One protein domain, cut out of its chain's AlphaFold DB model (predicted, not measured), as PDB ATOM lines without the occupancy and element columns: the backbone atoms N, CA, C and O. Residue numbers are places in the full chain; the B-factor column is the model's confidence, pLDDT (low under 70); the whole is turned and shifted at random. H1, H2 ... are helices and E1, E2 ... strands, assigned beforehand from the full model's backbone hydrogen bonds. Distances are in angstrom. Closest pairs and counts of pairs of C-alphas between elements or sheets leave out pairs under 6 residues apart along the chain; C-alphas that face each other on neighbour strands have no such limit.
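This is residues 124 to 153, 201 to 230 and 265 to 327 of the 603 residues of the protein "Transmembrane protein 151B" of Mizuhopecten yessoensis (UniProt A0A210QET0). Two long strands, E3 and E5, run side by side along a rod-shaped model, with the short strands E4 and E2 at the edges of this curled sheet, E4 beside the first part of E3 and E2 beside the last part of E5. H2 packs on one face of the sheet, while the hairpin of H3 and H4, with H1 near it, makes one end of the rod and the short H5 lies at the other. The printed part has 123 residues with five named helices and five named strands, in the order H1 H2 E1 E2 E3 E4 H3 H4 E5 H5; the mixed sheet runs E2 E5 E3 E4, and the class is mixed, helices and strands. The whole is loose, with a radius of gyration of the C-alphas of 18.1 A, and spans 64 by 25 by 23 A.

E3 is residues 218 to 229, 35.4 A long, beginning at C-alpha 218 (14.585, 32.571, 23.573). E5 is residues 312 to 322, 32.4 A, E4 residues 272 to 276, 13.8 A, and E2 residues 203 to 205. H2, residues 135 to 147, measures 18.5 A. H1 is residues 124 to 130, from C-alpha 124 (14.547, 45.128, 33.276); H3 is residues 288 to 296 and H4 residues 300 to 310, 15.3 A. E1 is residues 150 to 153, and H5, residues 324 to 327, ends at C-alpha 327 (51.925, 16.564, 32.706).

The sheet is strongly twisted. E5 and E3 are parallel at 19 degrees, with N 222 and O 314 2.9 A apart, within hydrogen-bond range. E3 and E4 are antiparallel at 137 degrees, with N 221 and O 273 at 2.8 A. E2 and E5 are antiparallel at 163 degrees, with N 204 and O 321 at 2.9 A. H2 is on one face, two layers in all, at a height over the sheet of 6.0 A and over none of the strands; its closest C-alphas to E4 are Val 135 and Thr 275, 5.6 A. E1 pairs with no named strand. H4 only grazes the sheet with residues 307 to 310. H3 and H4 form a helical hairpin and touch, C-alphas 294 and 300 being closest at 5.1 A. H1 and H3 only just touch, with 3 pairs of C-alphas within 8 A, the closest those of Leu 129 and His 288 at 7.6 A. H1 only grazes the sheet with residues 128 to 130, and H5 with residues 324 to 325. In H1, H2, H3 and H4 every O i to N i+4 pair is within hydrogen-bond range; H5 is too short for one.

The C-alphas of Leu 297 and Tyr 326 are farthest apart, 64.8 A. Residues 154 to 200 and 231 to 264 are not printed; the C-alphas across these cuts are 15.2 A and 21.2 A apart. The links E2 to E3 and E4 to H3 are long. Mean pLDDT of the printed part is 88.0, and residue 327 is under 70.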
ATOM      1  N   HIS A 124      13.365  45.835  33.777       78.06
ATOM      2  CA  HIS A 124      14.547  45.128  33.276       78.06
ATOM      3  C   HIS A 124      14.231  44.327  32.001       78.06
ATOM      4  O   HIS A 124      14.947  44.422  31.009       78.06
ATOM      5  N   THR A 125      13.071  43.665  31.977       78.62
ATOM      6  CA  THR A 125      12.585  42.888  30.830       78.62
ATOM      7  C   THR A 125      12.374  43.729  29.568       78.62
ATOM      8  O   THR A 125      12.633  43.233  28.478       78.62
ATOM      9  N   ARG A 126      11.988  45.013  29.662       82.00
ATOM     10  CA  ARG A 126      11.922  45.906  28.483       82.00
ATOM     11  C   ARG A 126      13.310  46.184  27.894       82.00
ATOM     12  O   ARG A 126      13.443  46.286  26.677       82.00
ATOM     13  N   ILE A 127      14.319  46.329  28.753       75.81
ATOM     14  CA  ILE A 127      15.712  46.600  28.363       75.81
ATOM     15  C   ILE A 127      16.328  45.337  27.742       75.81
ATOM     16  O   ILE A 127      16.950  45.408  26.686       75.81
ATOM     17  N   GLU A 128      16.065  44.174  28.337       76.69
ATOM     18  CA  GLU A 128      16.429  42.857  27.802       76.69
ATOM     19  C   GLU A 128      15.817  42.592  26.419       76.69
ATOM     20  O   GLU A 128      16.538  42.212  25.499       76.69
ATOM     21  N   LEU A 129      14.522  42.880  26.231       73.31
ATOM     22  CA  LEU A 129      13.831  42.774  24.935       73.31
ATOM     23  C   LEU A 129      14.450  43.655  23.832       73.31
ATOM     24  O   LEU A 129      14.300  43.343  22.653       73.31
ATOM     25  N   HIS A 130      15.130  44.750  24.188       74.06
ATOM     26  CA  HIS A 130      15.789  45.635  23.224       74.06
ATOM     27  C   HIS A 130      17.158  45.098  22.764       74.06
ATOM     28  O   HIS A 130      17.580  45.356  21.637       74.06
ATOM     29  N   HIS A 131      17.866  44.332  23.602       70.38
ATOM     30  CA  HIS A 131      19.183  43.777  23.270       70.38
ATOM     31  C   HIS A 131      19.053  42.393  22.609       70.38
ATOM     32  O   HIS A 131      19.452  41.368  23.171       70.38
ATOM     33  N   LYS A 132      18.496  42.357  21.390       77.50
ATOM     34  CA  LYS A 132      18.409  41.116  20.605       77.50
ATOM     35  C   LYS A 132      19.785  40.654  20.112       77.50
ATOM     36  O   LYS A 132      20.534  41.442  19.536       77.50
ATOM     37  N   VAL A 133      20.092  39.372  20.307       85.12
ATOM     38  CA  VAL A 133      21.291  38.704  19.780       85.12
ATOM     39  C   VAL A 133      20.880  37.416  19.069       85.12
ATOM     40  O   VAL A 133      19.962  36.720  19.508       85.12
ATOM     41  N   ASP A 134      21.547  37.122  17.961       89.38
ATOM     42  CA  ASP A 134      21.344  35.916  17.162       89.38
ATOM     43  C   ASP A 134      22.153  34.724  17.714       89.38
ATOM     44  O   ASP A 134      23.278  34.892  18.191       89.38
ATOM     45  N   VAL A 135      21.601  33.511  17.623       90.31
ATOM     46  CA  VAL A 135      22.247  32.280  18.113       90.31
ATOM     47  C   VAL A 135      23.563  31.974  17.382       90.31
ATOM     48  O   VAL A 135      24.519  31.544  18.029       90.31
ATOM     49  N   GLY A 136      23.682  32.270  16.084       89.81
ATOM     50  CA  GLY A 136      24.937  32.133  15.335       89.81
ATOM     51  C   GLY A 136      26.049  33.024  15.896       89.81
ATOM     52  O   GLY A 136      27.131  32.534  16.222       89.81
ATOM     53  N   THR A 137      25.752  34.308  16.128       90.81
ATOM     54  CA  THR A 137      26.715  35.249  16.746       90.81
ATOM     55  C   THR A 137      27.129  34.844  18.167       90.81
ATOM     56  O   THR A 137      28.218  35.185  18.630       90.81
ATOM     57  N   VAL A 138      26.299  34.067  18.870       91.31
ATOM     58  CA  VAL A 138      26.610  33.532  20.204       91.31
ATOM     59  C   VAL A 138      27.539  32.326  20.127       91.31
ATOM     60  O   VAL A 138      28.486  32.254  20.910       91.31
ATOM     61  N   TYR A 139      27.325  31.410  19.180       91.50
ATOM     62  CA  TYR A 139      28.261  30.311  18.932       91.50
ATOM     63  C   TYR A 139      29.639  30.835  18.500       91.50
ATOM     64  O   TYR A 139      30.654  30.373  19.026       91.50
ATOM     65  N   GLU A 140      29.688  31.861  17.642       92.12
ATOM     66  CA  GLU A 140      30.928  32.572  17.302       92.12
ATOM     67  C   GLU A 140      31.580  33.184  18.554       92.12
ATOM     68  O   GLU A 140      32.756  32.946  18.835       92.12
ATOM     69  N   LYS A 141      30.805  33.901  19.379       91.56
ATOM     70  CA  LYS A 141      31.316  34.525  20.606       91.56
ATOM     71  C   LYS A 141      31.870  33.507  21.606       91.56
ATOM     72  O   LYS A 141      32.875  33.792  22.258       91.56
ATOM     73  N   ILE A 142      31.249  32.332  21.718       92.19
ATOM     74  CA  ILE A 142      31.736  31.233  22.558       92.19
ATOM     75  C   ILE A 142      33.007  30.620  21.963       92.19
ATOM     76  O   ILE A 142      33.963  30.430  22.709       92.19
ATOM     77  N   SER A 143      33.074  30.391  20.648       91.94
ATOM     78  CA  SER A 143      34.312  29.965  19.972       91.94
ATOM     79  C   SER A 143      35.468  30.923  20.288       91.94
ATOM     80  O   SER A 143      36.521  30.501  20.767       91.94
ATOM     81  N   ASN A 144      35.223  32.229  20.172       93.19
ATOM     82  CA  ASN A 144      36.207  33.264  20.480       93.19
ATOM     83  C   ASN A 144      36.612  33.253  21.971       93.19
ATOM     84  O   ASN A 144      37.799  33.332  22.267       93.19
ATOM     85  N   MET A 145      35.689  33.049  22.924       92.94
ATOM     86  CA  MET A 145      36.036  32.869  24.351       92.94
ATOM     87  C   MET A 145      36.854  31.597  24.635       92.94
ATOM     88  O   MET A 145      37.662  31.576  25.567       92.94
ATOM     89  N   ARG A 146      36.668  30.525  23.857       91.62
ATOM     90  CA  ARG A 146      37.426  29.272  24.010       91.62
ATOM     91  C   ARG A 146      38.828  29.362  23.409       91.62
ATOM     92  O   ARG A 146      39.770  28.882  24.033       91.62
ATOM     93  N   ASN A 147      38.972  30.057  22.285       92.19
ATOM     94  CA  ASN A 147      40.255  30.265  21.610       92.19
ATOM     95  C   ASN A 147      41.079  31.424  22.209       92.19
ATOM     96  O   ASN A 147      42.283  31.493  21.985       92.19
ATOM     97  N   ALA A 148      40.456  32.327  22.974       93.94
ATOM     98  CA  ALA A 148      41.140  33.448  23.611       93.94
ATOM     99  C   ALA A 148      42.164  33.018  24.672       93.94
ATOM    100  O   ALA A 148      41.891  32.159  25.521       93.94
ATOM    101  N   ILE A 149      43.307  33.707  24.654       92.56
ATOM    102  CA  ILE A 149      44.370  33.596  25.653       92.56
ATOM    103  C   ILE A 149      43.854  34.184  26.980       92.56
ATOM    104  O   ILE A 149      43.412  35.337  26.996       92.56
ATOM    105  N   PRO A 150      43.874  33.430  28.091       94.38
ATOM    106  CA  PRO A 150      43.519  33.961  29.398       94.38
ATOM    107  C   PRO A 150      44.625  34.840  29.979       94.38
ATOM    108  O   PRO A 150      45.810  34.569  29.809       94.38
ATOM    109  N   ILE A 151      44.227  35.857  30.736       93.56
ATOM    110  CA  ILE A 151      45.119  36.708  31.524       93.56
ATOM    111  C   ILE A 151      44.658  36.610  32.978       93.56
ATOM    112  O   ILE A 151      43.611  37.160  33.320       93.56
ATOM    113  N   LEU A 152      45.416  35.904  33.823       95.50
ATOM    114  CA  LEU A 152      45.245  35.979  35.278       95.50
ATOM    115  C   LEU A 152      45.960  37.240  35.761       95.50
ATOM    116  O   LEU A 152      47.169  37.359  35.566       95.50
ATOM    117  N   TRP A 153      45.233  38.174  36.366       95.31
ATOM    118  CA  TRP A 153      45.774  39.454  36.816       95.31
ATOM    119  C   TRP A 153      45.552  39.681  38.308       95.31
ATOM    120  O   TRP A 153      44.583  39.207  38.903       95.31
ATOM    121  N   CYS A 201      54.082  27.427  31.828       81.62
ATOM    122  CA  CYS A 201      52.824  26.798  32.240       81.62
ATOM    123  C   CYS A 201      51.767  26.705  31.110       81.62
ATOM    124  O   CYS A 201      50.735  27.378  31.168       81.62
ATOM    125  N   GLY A 202      51.966  25.828  30.117       86.62
ATOM    126  CA  GLY A 202      51.052  25.662  28.968       86.62
ATOM    127  C   GLY A 202      49.554  25.525  29.303       86.62
ATOM    128  O   GLY A 202      49.180  25.004  30.358       86.62
ATOM    129  N   ILE A 203      48.701  26.021  28.397       90.62
ATOM    130  CA  ILE A 203      47.268  26.279  28.628       90.62
ATOM    131  C   ILE A 203      46.371  25.339  27.814       90.62
ATOM    132  O   ILE A 203      46.626  25.074  26.640       90.62
ATOM    133  N   LYS A 204      45.241  24.929  28.405       91.06
ATOM    134  CA  LYS A 204      44.192  24.133  27.751       91.06
ATOM    135  C   LYS A 204      42.789  24.622  28.120       91.06
ATOM    136  O   LYS A 204      42.500  24.899  29.283       91.06
ATOM    137  N   ASP A 205      41.896  24.713  27.136       91.06
ATOM    138  CA  ASP A 205      40.473  24.990  27.375       91.06
ATOM    139  C   ASP A 205      39.752  23.708  27.822       91.06
ATOM    140  O   ASP A 205      39.833  22.670  27.162       91.06
ATOM    141  N   MET A 206      39.027  23.786  28.937       88.56
ATOM    142  CA  MET A 206      38.124  22.736  29.429       88.56
ATOM    143  C   MET A 206      36.670  23.227  29.500       88.56
ATOM    144  O   MET A 206      35.853  22.670  30.235       88.56
ATOM    145  N   SER A 207      36.331  24.273  28.745       89.38
ATOM    146  CA  SER A 207      34.966  24.788  28.652       89.38
ATOM    147  C   SER A 207      34.055  23.759  27.963       89.38
ATOM    148  O   SER A 207      34.465  23.074  27.022       89.38
ATOM    149  N   SER A 208      32.800  23.649  28.401       86.62
ATOM    150  CA  SER A 208      31.807  22.759  27.777       86.62
ATOM    151  C   SER A 208      31.523  23.141  26.317       86.62
ATOM    152  O   SER A 208      31.713  24.288  25.911       86.62
ATOM    153  N   ILE A 209      31.000  22.210  25.515       83.81
ATOM    154  CA  ILE A 209      30.403  22.560  24.215       83.81
ATOM    155  C   ILE A 209      28.932  22.948  24.454       83.81
ATOM    156  O   ILE A 209      28.188  22.117  24.988       83.81
ATOM    157  N   PRO A 210      28.497  24.172  24.090       80.94
ATOM    158  CA  PRO A 210      27.079  24.533  24.085       80.94
ATOM    159  C   PRO A 210      26.352  23.791  22.954       80.94
ATOM    160  O   PRO A 210      26.920  23.589  21.882       80.94
ATOM    161  N   PHE A 211      25.104  23.383  23.178       82.12
ATOM    162  CA  PHE A 211      24.294  22.684  22.175       82.12
ATOM    163  C   PHE A 211      22.798  22.893  22.425       82.12
ATOM    164  O   PHE A 211      22.375  22.909  23.584       82.12
ATOM    165  N   GLY A 212      21.984  22.977  21.368       82.25
ATOM    166  CA  GLY A 212      20.534  23.109  21.510       82.25
ATOM    167  C   GLY A 212      20.111  24.489  22.009       82.25
ATOM    168  O   GLY A 212      19.152  24.588  22.764       82.25
ATOM    169  N   LEU A 213      20.829  25.560  21.647       86.12
ATOM    170  CA  LEU A 213      20.382  26.941  21.904       86.12
ATOM    171  C   LEU A 213      19.188  27.290  20.998       86.12
ATOM    172  O   LEU A 213      18.264  27.987  21.413       86.12
ATOM    173  N   GLU A 214      19.223  26.741  19.787       87.88
ATOM    174  CA  GLU A 214      18.227  26.740  18.721       87.88
ATOM    175  C   GLU A 214      16.940  25.948  19.040       87.88
ATOM    176  O   GLU A 214      15.891  26.256  18.481       87.88
ATOM    177  N   ASP A 215      16.966  25.005  19.995       87.88
ATOM    178  CA  ASP A 215      15.783  24.242  20.458       87.88
ATOM    179  C   ASP A 215      14.712  25.135  21.149       87.88
ATOM    180  O   ASP A 215      13.642  24.660  21.557       87.88
ATOM    181  N   TYR A 216      15.005  26.427  21.347       87.12
ATOM    182  CA  TYR A 216      14.263  27.343  22.209       87.12
ATOM    183  C   TYR A 216      14.077  28.724  21.563       87.12
ATOM    184  O   TYR A 216      15.046  29.323  21.108       87.12
ATOM    185  N   PRO A 217      12.862  29.308  21.595       87.56
ATOM    186  CA  PRO A 217      12.596  30.593  20.942       87.56
ATOM    187  C   PRO A 217      13.364  31.765  21.573       87.56
ATOM    188  O   PRO A 217      13.649  32.746  20.889       87.56
ATOM    189  N   ALA A 218      13.699  31.661  22.862       88.81
ATOM    190  CA  ALA A 218      14.585  32.571  23.573       88.81
ATOM    191  C   ALA A 218      15.410  31.792  24.612       88.81
ATOM    192  O   ALA A 218      14.852  30.985  25.362       88.81
ATOM    193  N   THR A 219      16.715  32.065  24.693       90.88
ATOM    194  CA  THR A 219      17.617  31.495  25.706       90.88
ATOM    195  C   THR A 219      18.410  32.604  26.402       90.88
ATOM    196  O   THR A 219      19.063  33.426  25.765       90.88
ATOM    197  N   LYS A 220      18.358  32.629  27.735       90.75
ATOM    198  CA  LYS A 220      19.073  33.552  28.621       90.75
ATOM    199  C   LYS A 220      20.347  32.868  29.105       90.75
ATOM    200  O   LYS A 220      20.295  31.869  29.826       90.75
ATOM    201  N   ILE A 221      21.492  33.385  28.673       91.38
ATOM    202  CA  ILE A 221      22.811  32.823  28.955       91.38
ATOM    203  C   ILE A 221      23.517  33.728  29.960       91.38
ATOM    204  O   ILE A 221      23.779  34.897  29.674       91.38
ATOM    205  N   LYS A 222      23.848  33.175  31.131       91.94
ATOM    206  CA  LYS A 222      24.875  33.747  32.004       91.94
ATOM    207  C   LYS A 222      26.225  33.163  31.602       91.94
ATOM    208  O   LYS A 222      26.372  31.945  31.583       91.94
ATOM    209  N   PHE A 223      27.204  34.014  31.342       92.94
ATOM    210  CA  PHE A 223      28.603  33.644  31.195       92.94
ATOM    211  C   PHE A 223      29.334  33.797  32.526       92.94
ATOM    212  O   PHE A 223      29.054  34.692  33.323       92.94
ATOM    213  N   SER A 224      30.289  32.916  32.793       93.25
ATOM    214  CA  SER A 224      31.205  33.036  33.930       93.25
ATOM    215  C   SER A 224      32.571  32.486  33.546       93.25
ATOM    216  O   SER A 224      32.672  31.658  32.640       93.25
ATOM    217  N   LYS A 225      33.616  32.979  34.209       93.12
ATOM    218  CA  LYS A 225      35.006  32.603  33.958       93.12
ATOM    219  C   LYS A 225      35.574  31.930  35.208       93.12
ATOM    220  O   LYS A 225      35.376  32.438  36.313       93.12
ATOM    221  N   GLY A 226      36.342  30.865  35.024       92.44
ATOM    222  CA  GLY A 226      37.107  30.232  36.094       92.44
ATOM    223  C   GLY A 226      38.361  29.554  35.555       92.44
ATOM    224  O   GLY A 226      38.457  29.255  34.362       92.44
ATOM    225  N   PHE A 227      39.320  29.303  36.437       94.31
ATOM    226  CA  PHE A 227      40.564  28.628  36.093       94.31
ATOM    227  C   PHE A 227      40.947  27.569  37.126       94.31
ATOM    228  O   PHE A 227      40.475  27.596  38.264       94.31
ATOM    229  N   SER A 228      41.825  26.654  36.716       93.31
ATOM    230  CA  SER A 228      42.505  25.714  37.607       93.31
ATOM    231  C   SER A 228      43.913  25.396  37.103       93.31
ATOM    232  O   SER A 228      44.263  25.685  35.956       93.31
ATOM    233  N   PHE A 229      44.707  24.734  37.936       93.75
ATOM    234  CA  PHE A 229      46.015  24.197  37.561       93.75
ATOM    235  C   PHE A 229      45.913  22.690  37.270       93.75
ATOM    236  O   PHE A 229      45.017  22.013  37.783       93.75
ATOM    237  N   ALA A 230      46.784  22.179  36.397       90.50
ATOM    238  CA  ALA A 230      46.901  20.756  36.060       90.50
ATOM    239  C   ALA A 230      48.023  20.047  36.837       90.50
ATOM    240  O   ALA A 230      47.887  18.860  37.127       90.50
ATOM    241  N   LEU A 265      41.910  37.736  26.454       91.69
ATOM    242  CA  LEU A 265      42.508  38.664  25.498       91.69
ATOM    243  C   LEU A 265      41.692  38.717  24.196       91.69
ATOM    244  O   LEU A 265      41.220  37.693  23.702       91.69
ATOM    245  N   ASN A 266      41.535  39.921  23.640       89.00
ATOM    246  CA  ASN A 266      40.774  40.209  22.417       89.00
ATOM    247  C   ASN A 266      39.271  39.851  22.467       89.00
ATOM    248  O   ASN A 266      38.606  39.832  21.429       89.00
ATOM    249  N   VAL A 267      38.683  39.615  23.651       89.94
ATOM    250  CA  VAL A 267      37.255  39.282  23.784       89.94
ATOM    251  C   VAL A 267      36.525  40.217  24.747       89.94
ATOM    252  O   VAL A 267      36.563  40.045  25.959       89.94
ATOM    253  N   ASN A 268      35.720  41.131  24.189       87.31
ATOM    254  CA  ASN A 268      34.713  41.896  24.940       87.31
ATOM    255  C   ASN A 268      33.760  40.934  25.686       87.31
ATOM    256  O   ASN A 268      32.889  40.327  25.057       87.31
ATOM    257  N   PHE A 269      33.967  40.737  26.987       87.88
ATOM    258  CA  PHE A 269      33.186  39.820  27.814       87.88
ATOM    259  C   PHE A 269      31.891  40.487  28.296       87.88
ATOM    260  O   PHE A 269      31.889  41.648  28.699       87.88
ATOM    261  N   LYS A 270      30.783  39.739  28.286       88.00
ATOM    262  CA  LYS A 270      29.489  40.156  28.842       88.00
ATOM    263  C   LYS A 270      28.962  39.032  29.724       88.00
ATOM    264  O   LYS A 270      28.825  37.912  29.245       88.00
ATOM    265  N   GLU A 271      28.655  39.324  30.985       87.94
ATOM    266  CA  GLU A 271      28.172  38.311  31.938       87.94
ATOM    267  C   GLU A 271      26.770  37.789  31.580       87.94
ATOM    268  O   GLU A 271      26.469  36.629  31.831       87.94
ATOM    269  N   TYR A 272      25.921  38.606  30.950       88.62
ATOM    270  CA  TYR A 272      24.567  38.220  30.541       88.62
ATOM    271  C   TYR A 272      24.328  38.508  29.060       88.62
ATOM    272  O   TYR A 272      24.697  39.567  28.548       88.62
ATOM    273  N   MET A 273      23.667  37.571  28.383       88.25
ATOM    274  CA  MET A 273      23.211  37.710  27.003       88.25
ATOM    275  C   MET A 273      21.888  36.962  26.812       88.25
ATOM    276  O   MET A 273      21.668  35.917  27.424       88.25
ATOM    277  N   ILE A 274      21.006  37.482  25.959       89.06
ATOM    278  CA  ILE A 274      19.756  36.820  25.568       89.06
ATOM    279  C   ILE A 274      19.801  36.571  24.069       89.06
ATOM    280  O   ILE A 274      20.150  37.465  23.298       89.06
ATOM    281  N   THR A 275      19.474  35.346  23.680       89.88
ATOM    282  CA  THR A 275      19.596  34.841  22.316       89.88
ATOM    283  C   THR A 275      18.231  34.415  21.802       89.88
ATOM    284  O   THR A 275      17.445  33.829  22.547       89.88
ATOM    285  N   PHE A 276      17.943  34.698  20.535       89.00
ATOM    286  CA  PHE A 276      16.707  34.289  19.869       89.00
ATOM    287  C   PHE A 276      17.048  33.338  18.722       89.00
ATOM    288  O   PHE A 276      17.954  33.640  17.947       89.00
ATOM    289  N   ALA A 277      16.348  32.203  18.623       86.88
ATOM    290  CA  ALA A 277      16.619  31.199  17.587       86.88
ATOM    291  C   ALA A 277      16.358  31.733  16.166       86.88
ATOM    292  O   ALA A 277      17.154  31.489  15.268       86.88
ATOM    293  N   ASP A 278      15.288  32.517  15.992       85.06
ATOM    294  CA  ASP A 278      14.952  33.198  14.739       85.06
ATOM    295  C   ASP A 278      15.027  34.729  14.914       85.06
ATOM    296  O   ASP A 278      14.074  35.340  15.413       85.06
ATOM    297  N   PRO A 279      16.098  35.412  14.459       79.12
ATOM    298  CA  PRO A 279      16.212  36.873  14.562       79.12
ATOM    299  C   PRO A 279      15.240  37.643  13.644       79.12
ATOM    300  O   PRO A 279      15.092  38.861  13.797       79.12
ATOM    301  N   ASN A 280      14.584  36.938  12.713       80.12
ATOM    302  CA  ASN A 280      13.579  37.465  11.785       80.12
ATOM    303  C   ASN A 280      12.132  37.228  12.264       80.12
ATOM    304  O   ASN A 280      11.270  38.067  12.018       80.12
ATOM    305  N   ASN A 281      11.869  36.124  12.974       81.62
ATOM    306  CA  ASN A 281      10.529  35.694  13.398       81.62
ATOM    307  C   ASN A 281      10.406  35.697  14.931       81.62
ATOM    308  O   ASN A 281      10.159  34.664  15.555       81.62
ATOM    309  N   LEU A 282      10.589  36.865  15.557       82.62
ATOM    310  CA  LEU A 282      10.498  36.977  17.015       82.62
ATOM    311  C   LEU A 282       9.091  36.576  17.510       82.62
ATOM    312  O   LEU A 282       8.091  37.009  16.926       82.62
ATOM    313  N   PRO A 283       8.974  35.816  18.616       84.88
ATOM    314  CA  PRO A 283       7.675  35.460  19.174       84.88
ATOM    315  C   PRO A 283       6.859  36.698  19.562       84.88
ATOM    316  O   PRO A 283       7.393  37.664  20.105       84.88
ATOM    317  N   TRP A 284       5.539  36.644  19.366       85.62
ATOM    318  CA  TRP A 284       4.630  37.777  19.596       85.62
ATOM    319  C   TRP A 284       4.775  38.423  20.988       85.62
ATOM    320  O   TRP A 284       4.717  39.645  21.110       85.62
ATOM    321  N   TYR A 285       5.039  37.630  22.032       85.06
ATOM    322  CA  TYR A 285       5.213  38.109  23.411       85.06
ATOM    323  C   TYR A 285       6.509  38.913  23.648       85.06
ATOM    324  O   TYR A 285       6.640  39.553  24.686       85.06
ATOM    325  N   VAL A 286       7.447  38.911  22.694       84.31
ATOM    326  CA  VAL A 286       8.712  39.673  22.722       84.31
ATOM    327  C   VAL A 286       8.550  41.058  22.060       84.31
ATOM    328  O   VAL A 286       9.388  41.939  22.232       84.31
ATOM    329  N   SER A 287       7.462  41.298  21.317       85.25
ATOM    330  CA  SER A 287       7.252  42.558  20.588       85.25
ATOM    331  C   SER A 287       7.023  43.755  21.519       85.25
ATOM    332  O   SER A 287       6.115  43.746  22.352       85.25
ATOM    333  N   HIS A 288       7.772  44.845  21.305       85.06
ATOM    334  CA  HIS A 288       7.597  46.109  22.031       85.06
ATOM    335  C   HIS A 288       6.168  46.671  21.942       85.06
ATOM    336  O   HIS A 288       5.681  47.250  22.912       85.06
ATOM    337  N   VAL A 289       5.476  46.489  20.810       88.25
ATOM    338  CA  VAL A 289       4.090  46.958  20.632       88.25
ATOM    339  C   VAL A 289       3.147  46.186  21.556       88.25
ATOM    340  O   VAL A 289       2.333  46.782  22.257       88.25
ATOM    341  N   ILE A 290       3.307  44.862  21.622       89.31
ATOM    342  CA  ILE A 290       2.509  43.991  22.492       89.31
ATOM    343  C   ILE A 290       2.852  44.232  23.967       89.31
ATOM    344  O   ILE A 290       1.944  44.265  24.795       89.31
ATOM    345  N   PHE A 291       4.118  44.506  24.299       88.69
ATOM    346  CA  PHE A 291       4.519  44.930  25.643       88.69
ATOM    347  C   PHE A 291       3.817  46.225  26.082       88.69
ATOM    348  O   PHE A 291       3.324  46.300  27.210       88.69
ATOM    349  N   TRP A 292       3.722  47.230  25.206       90.50
ATOM    350  CA  TRP A 292       3.020  48.479  25.515       90.50
ATOM    351  C   TRP A 292       1.503  48.305  25.611       90.50
ATOM    352  O   TRP A 292       0.918  48.778  26.582       90.50
ATOM    353  N   ILE A 293       0.877  47.561  24.692       91.62
ATOM    354  CA  ILE A 293      -0.561  47.242  24.759       91.62
ATOM    355  C   ILE A 293      -0.886  46.492  26.058       91.62
ATOM    356  O   ILE A 293      -1.783  46.896  26.798       91.62
ATOM    357  N   ALA A 294      -0.119  45.449  26.391       90.69
ATOM    358  CA  ALA A 294      -0.277  44.719  27.646       90.69
ATOM    359  C   ALA A 294      -0.048  45.623  28.866       90.69
ATOM    360  O   ALA A 294      -0.776  45.514  29.848       90.69
ATOM    361  N   SER A 295       0.912  46.553  28.804       90.56
ATOM    362  CA  SER A 295       1.141  47.520  29.881       90.56
ATOM    363  C   SER A 295      -0.069  48.429  30.093       90.56
ATOM    364  O   SER A 295      -0.560  48.492  31.218       90.56
ATOM    365  N   CYS A 296      -0.612  49.048  29.041       88.56
ATOM    366  CA  CYS A 296      -1.816  49.884  29.129       88.56
ATOM    367  C   CYS A 296      -3.048  49.124  29.658       88.56
ATOM    368  O   CYS A 296      -3.895  49.722  30.315       88.56
ATOM    369  N   LEU A 297      -3.123  47.809  29.436       90.50
ATOM    370  CA  LEU A 297      -4.193  46.934  29.929       90.50
ATOM    371  C   LEU A 297      -3.943  46.357  31.342       90.50
ATOM    372  O   LEU A 297      -4.601  45.392  31.721       90.50
ATOM    373  N   LEU A 298      -2.986  46.895  32.117       90.00
ATOM    374  CA  LEU A 298      -2.546  46.371  33.432       90.00
ATOM    375  C   LEU A 298      -2.020  44.915  33.393       90.00
ATOM    376  O   LEU A 298      -1.827  44.268  34.420       90.00
ATOM    377  N   MET A 299      -1.735  44.413  32.193       88.69
ATOM    378  CA  MET A 299      -1.423  43.022  31.863       88.69
ATOM    379  C   MET A 299       0.080  42.797  31.610       88.69
ATOM    380  O   MET A 299       0.481  41.779  31.044       88.69
ATOM    381  N   SER A 300       0.942  43.727  32.041       87.62
ATOM    382  CA  SER A 300       2.397  43.585  31.896       87.62
ATOM    383  C   SER A 300       2.987  42.503  32.808       87.62
ATOM    384  O   SER A 300       3.895  41.794  32.378       87.62
ATOM    385  N   TRP A 301       2.474  42.310  34.033       88.81
ATOM    386  CA  TRP A 301       3.001  41.277  34.936       88.81
ATOM    387  C   TRP A 301       2.826  39.839  34.398       88.81
ATOM    388  O   TRP A 301       3.830  39.122  34.397       88.81
ATOM    389  N   PRO A 302       1.659  39.389  33.871       89.38
ATOM    390  CA  PRO A 302       1.555  38.046  33.306       89.38
ATOM    391  C   PRO A 302       2.320  37.928  31.985       89.38
ATOM    392  O   PRO A 302       2.864  36.864  31.718       89.38
ATOM    393  N   LEU A 303       2.445  39.002  31.189       88.94
ATOM    394  CA  LEU A 303       3.288  38.987  29.989       88.94
ATOM    395  C   LEU A 303       4.757  38.711  30.347       88.94
ATOM    396  O   LEU A 303       5.379  37.861  29.719       88.94
ATOM    397  N   ARG A 304       5.298  39.361  31.388       88.81
ATOM    398  CA  ARG A 304       6.665  39.099  31.874       88.81
ATOM    399  C   ARG A 304       6.833  37.662  32.389       88.81
ATOM    400  O   ARG A 304       7.833  37.027  32.073       88.81
ATOM    401  N   VAL A 305       5.838  37.112  33.096       87.81
ATOM    402  CA  VAL A 305       5.843  35.694  33.517       87.81
ATOM    403  C   VAL A 305       5.768  34.740  32.314       87.81
ATOM    404  O   VAL A 305       6.434  33.710  32.314       87.81
ATOM    405  N   ILE A 306       5.016  35.076  31.259       88.50
ATOM    406  CA  ILE A 306       4.969  34.291  30.012       88.50
ATOM    407  C   ILE A 306       6.317  34.338  29.282       88.50
ATOM    408  O   ILE A 306       6.762  33.292  28.811       88.50
ATOM    409  N   ILE A 307       6.973  35.504  29.220       88.00
ATOM    410  CA  ILE A 307       8.330  35.652  28.672       88.00
ATOM    411  C   ILE A 307       9.286  34.717  29.424       88.00
ATOM    412  O   ILE A 307       9.843  33.813  28.809       88.00
ATOM    413  N   GLU A 308       9.414  34.839  30.749       86.94
ATOM    414  CA  GLU A 308      10.393  34.039  31.509       86.94
ATOM    415  C   GLU A 308      10.029  32.545  31.627       86.94
ATOM    416  O   GLU A 308      10.916  31.707  31.770       86.94
ATOM    417  N   PHE A 309       8.752  32.164  31.498       85.75
ATOM    418  CA  PHE A 309       8.350  30.756  31.360       85.75
ATOM    419  C   PHE A 309       8.691  30.163  29.977       85.75
ATOM    420  O   PHE A 309       8.881  28.951  29.849       85.75
ATOM    421  N   LYS A 310       8.750  30.993  28.927       87.06
ATOM    422  CA  LYS A 310       9.131  30.577  27.567       87.06
ATOM    423  C   LYS A 310      10.637  30.659  27.308       87.06
ATOM    424  O   LYS A 310      11.113  29.957  26.415       87.06
ATOM    425  N   THR A 311      11.363  31.456  28.087       89.25
ATOM    426  CA  THR A 311      12.821  31.587  28.033       89.25
ATOM    427  C   THR A 311      13.512  30.398  28.707       89.25
ATOM    428  O   THR A 311      13.222  30.046  29.852       89.25
ATOM    429  N   ALA A 312      14.460  29.772  28.011       90.88
ATOM    430  CA  ALA A 312      15.335  28.759  28.597       90.88
ATOM    431  C   ALA A 312      16.592  29.384  29.207       90.88
ATOM    432  O   ALA A 312      16.985  30.485  28.839       90.88
ATOM    433  N   TYR A 313      17.228  28.689  30.149       89.44
ATOM    434  CA  TYR A 313      18.377  29.215  30.886       89.44
ATOM    435  C   TYR A 313      19.619  28.334  30.697       89.44
ATOM    436  O   TYR A 313      19.538  27.107  30.793       89.44
ATOM    437  N   VAL A 314      20.768  28.978  30.471       91.38
ATOM    438  CA  VAL A 314      22.112  28.371  30.405       91.38
ATOM    439  C   VAL A 314      23.059  29.163  31.309       91.38
ATOM    440  O   VAL A 314      23.014  30.392  31.339       91.38
ATOM    441  N   HIS A 315      23.952  28.473  32.020       91.56
ATOM    442  CA  HIS A 315      25.078  29.086  32.732       91.56
ATOM    443  C   HIS A 315      26.386  28.568  32.132       91.56
ATOM    444  O   HIS A 315      26.885  27.519  32.529       91.56
ATOM    445  N   TYR A 316      26.891  29.261  31.114       92.06
ATOM    446  CA  TYR A 316      28.076  28.841  30.378       92.06
ATOM    447  C   TYR A 316      29.351  29.238  31.124       92.06
ATOM    448  O   TYR A 316      29.649  30.425  31.287       92.06
ATOM    449  N   HIS A 317      30.108  28.236  31.564       92.06
ATOM    450  CA  HIS A 317      31.349  28.427  32.303       92.06
ATOM    451  C   HIS A 317      32.561  28.229  31.382       92.06
ATOM    452  O   HIS A 317      32.842  27.116  30.933       92.06
ATOM    453  N   VAL A 318      33.283  29.319  31.110       93.12
ATOM    454  CA  VAL A 318      34.577  29.292  30.419       93.12
ATOM    455  C   VAL A 318      35.625  28.826  31.429       93.12
ATOM    456  O   VAL A 318      35.882  29.530  32.407       93.12
ATOM    457  N   HIS A 319      36.224  27.656  31.198       93.31
ATOM    458  CA  HIS A 319      37.224  27.072  32.093       93.31
ATOM    459  C   HIS A 319      38.585  26.933  31.413       93.31
ATOM    460  O   HIS A 319      38.714  26.258  30.388       93.31
ATOM    461  N   LYS A 320      39.607  27.558  32.004       94.31
ATOM    462  CA  LYS A 320      40.984  27.577  31.496       94.31
ATOM    463  C   LYS A 320      41.905  26.846  32.462       94.31
ATOM    464  O   LYS A 320      41.887  27.127  33.656       94.31
ATOM    465  N   VAL A 321      42.696  25.908  31.953       93.00
ATOM    466  CA  VAL A 321      43.590  25.086  32.772       93.00
ATOM    467  C   VAL A 321      45.040  25.370  32.412       93.00
ATOM    468  O   VAL A 321      45.398  25.323  31.237       93.00
ATOM    469  N   PHE A 322      45.851  25.665  33.425       93.75
ATOM    470  CA  PHE A 322      47.264  26.030  33.305       93.75
ATOM    471  C   PHE A 322      48.182  24.880  33.736       93.75
ATOM    472  O   PHE A 322      47.820  24.068  34.587       93.75
ATOM    473  N   GLY A 323      49.396  24.835  33.187       89.00
ATOM    474  CA  GLY A 323      50.416  23.857  33.565       89.00
ATOM    475  C   GLY A 323      50.285  22.490  32.888       89.00
ATOM    476  O   GLY A 323      50.732  21.495  33.453       89.00
ATOM    477  N   THR A 324      49.694  22.395  31.693       83.94
ATOM    478  CA  THR A 324      49.612  21.103  30.983       83.94
ATOM    479  C   THR A 324      50.974  20.585  30.522       83.94
ATOM    480  O   THR A 324      51.175  19.374  30.495       83.94
ATOM    481  N   ASN A 325      51.932  21.481  30.257       84.31
ATOM    482  CA  ASN A 325      53.299  21.134  29.849       84.31
ATOM    483  C   ASN A 325      54.027  20.224  30.857       84.31
ATOM    484  O   ASN A 325      54.819  19.384  30.446       84.31
ATOM    485  N   TYR A 326      53.757  20.356  32.162       77.44
ATOM    486  CA  TYR A 326      54.389  19.509  33.187       77.44
ATOM    487  C   TYR A 326      53.855  18.068  33.160       77.44
ATOM    488  O   TYR A 326      54.584  17.135  33.477       77.44
ATOM    489  N   VAL A 327      52.598  17.875  32.740       67.62
ATOM    490  CA  VAL A 327      51.925  16.564  32.706       67.62
ATOM    491  C   VAL A 327      52.329  15.750  31.473       67.62
ATOM    492  O   VAL A 327      52.391  14.527  31.528       67.62
TER     493      VAL A 327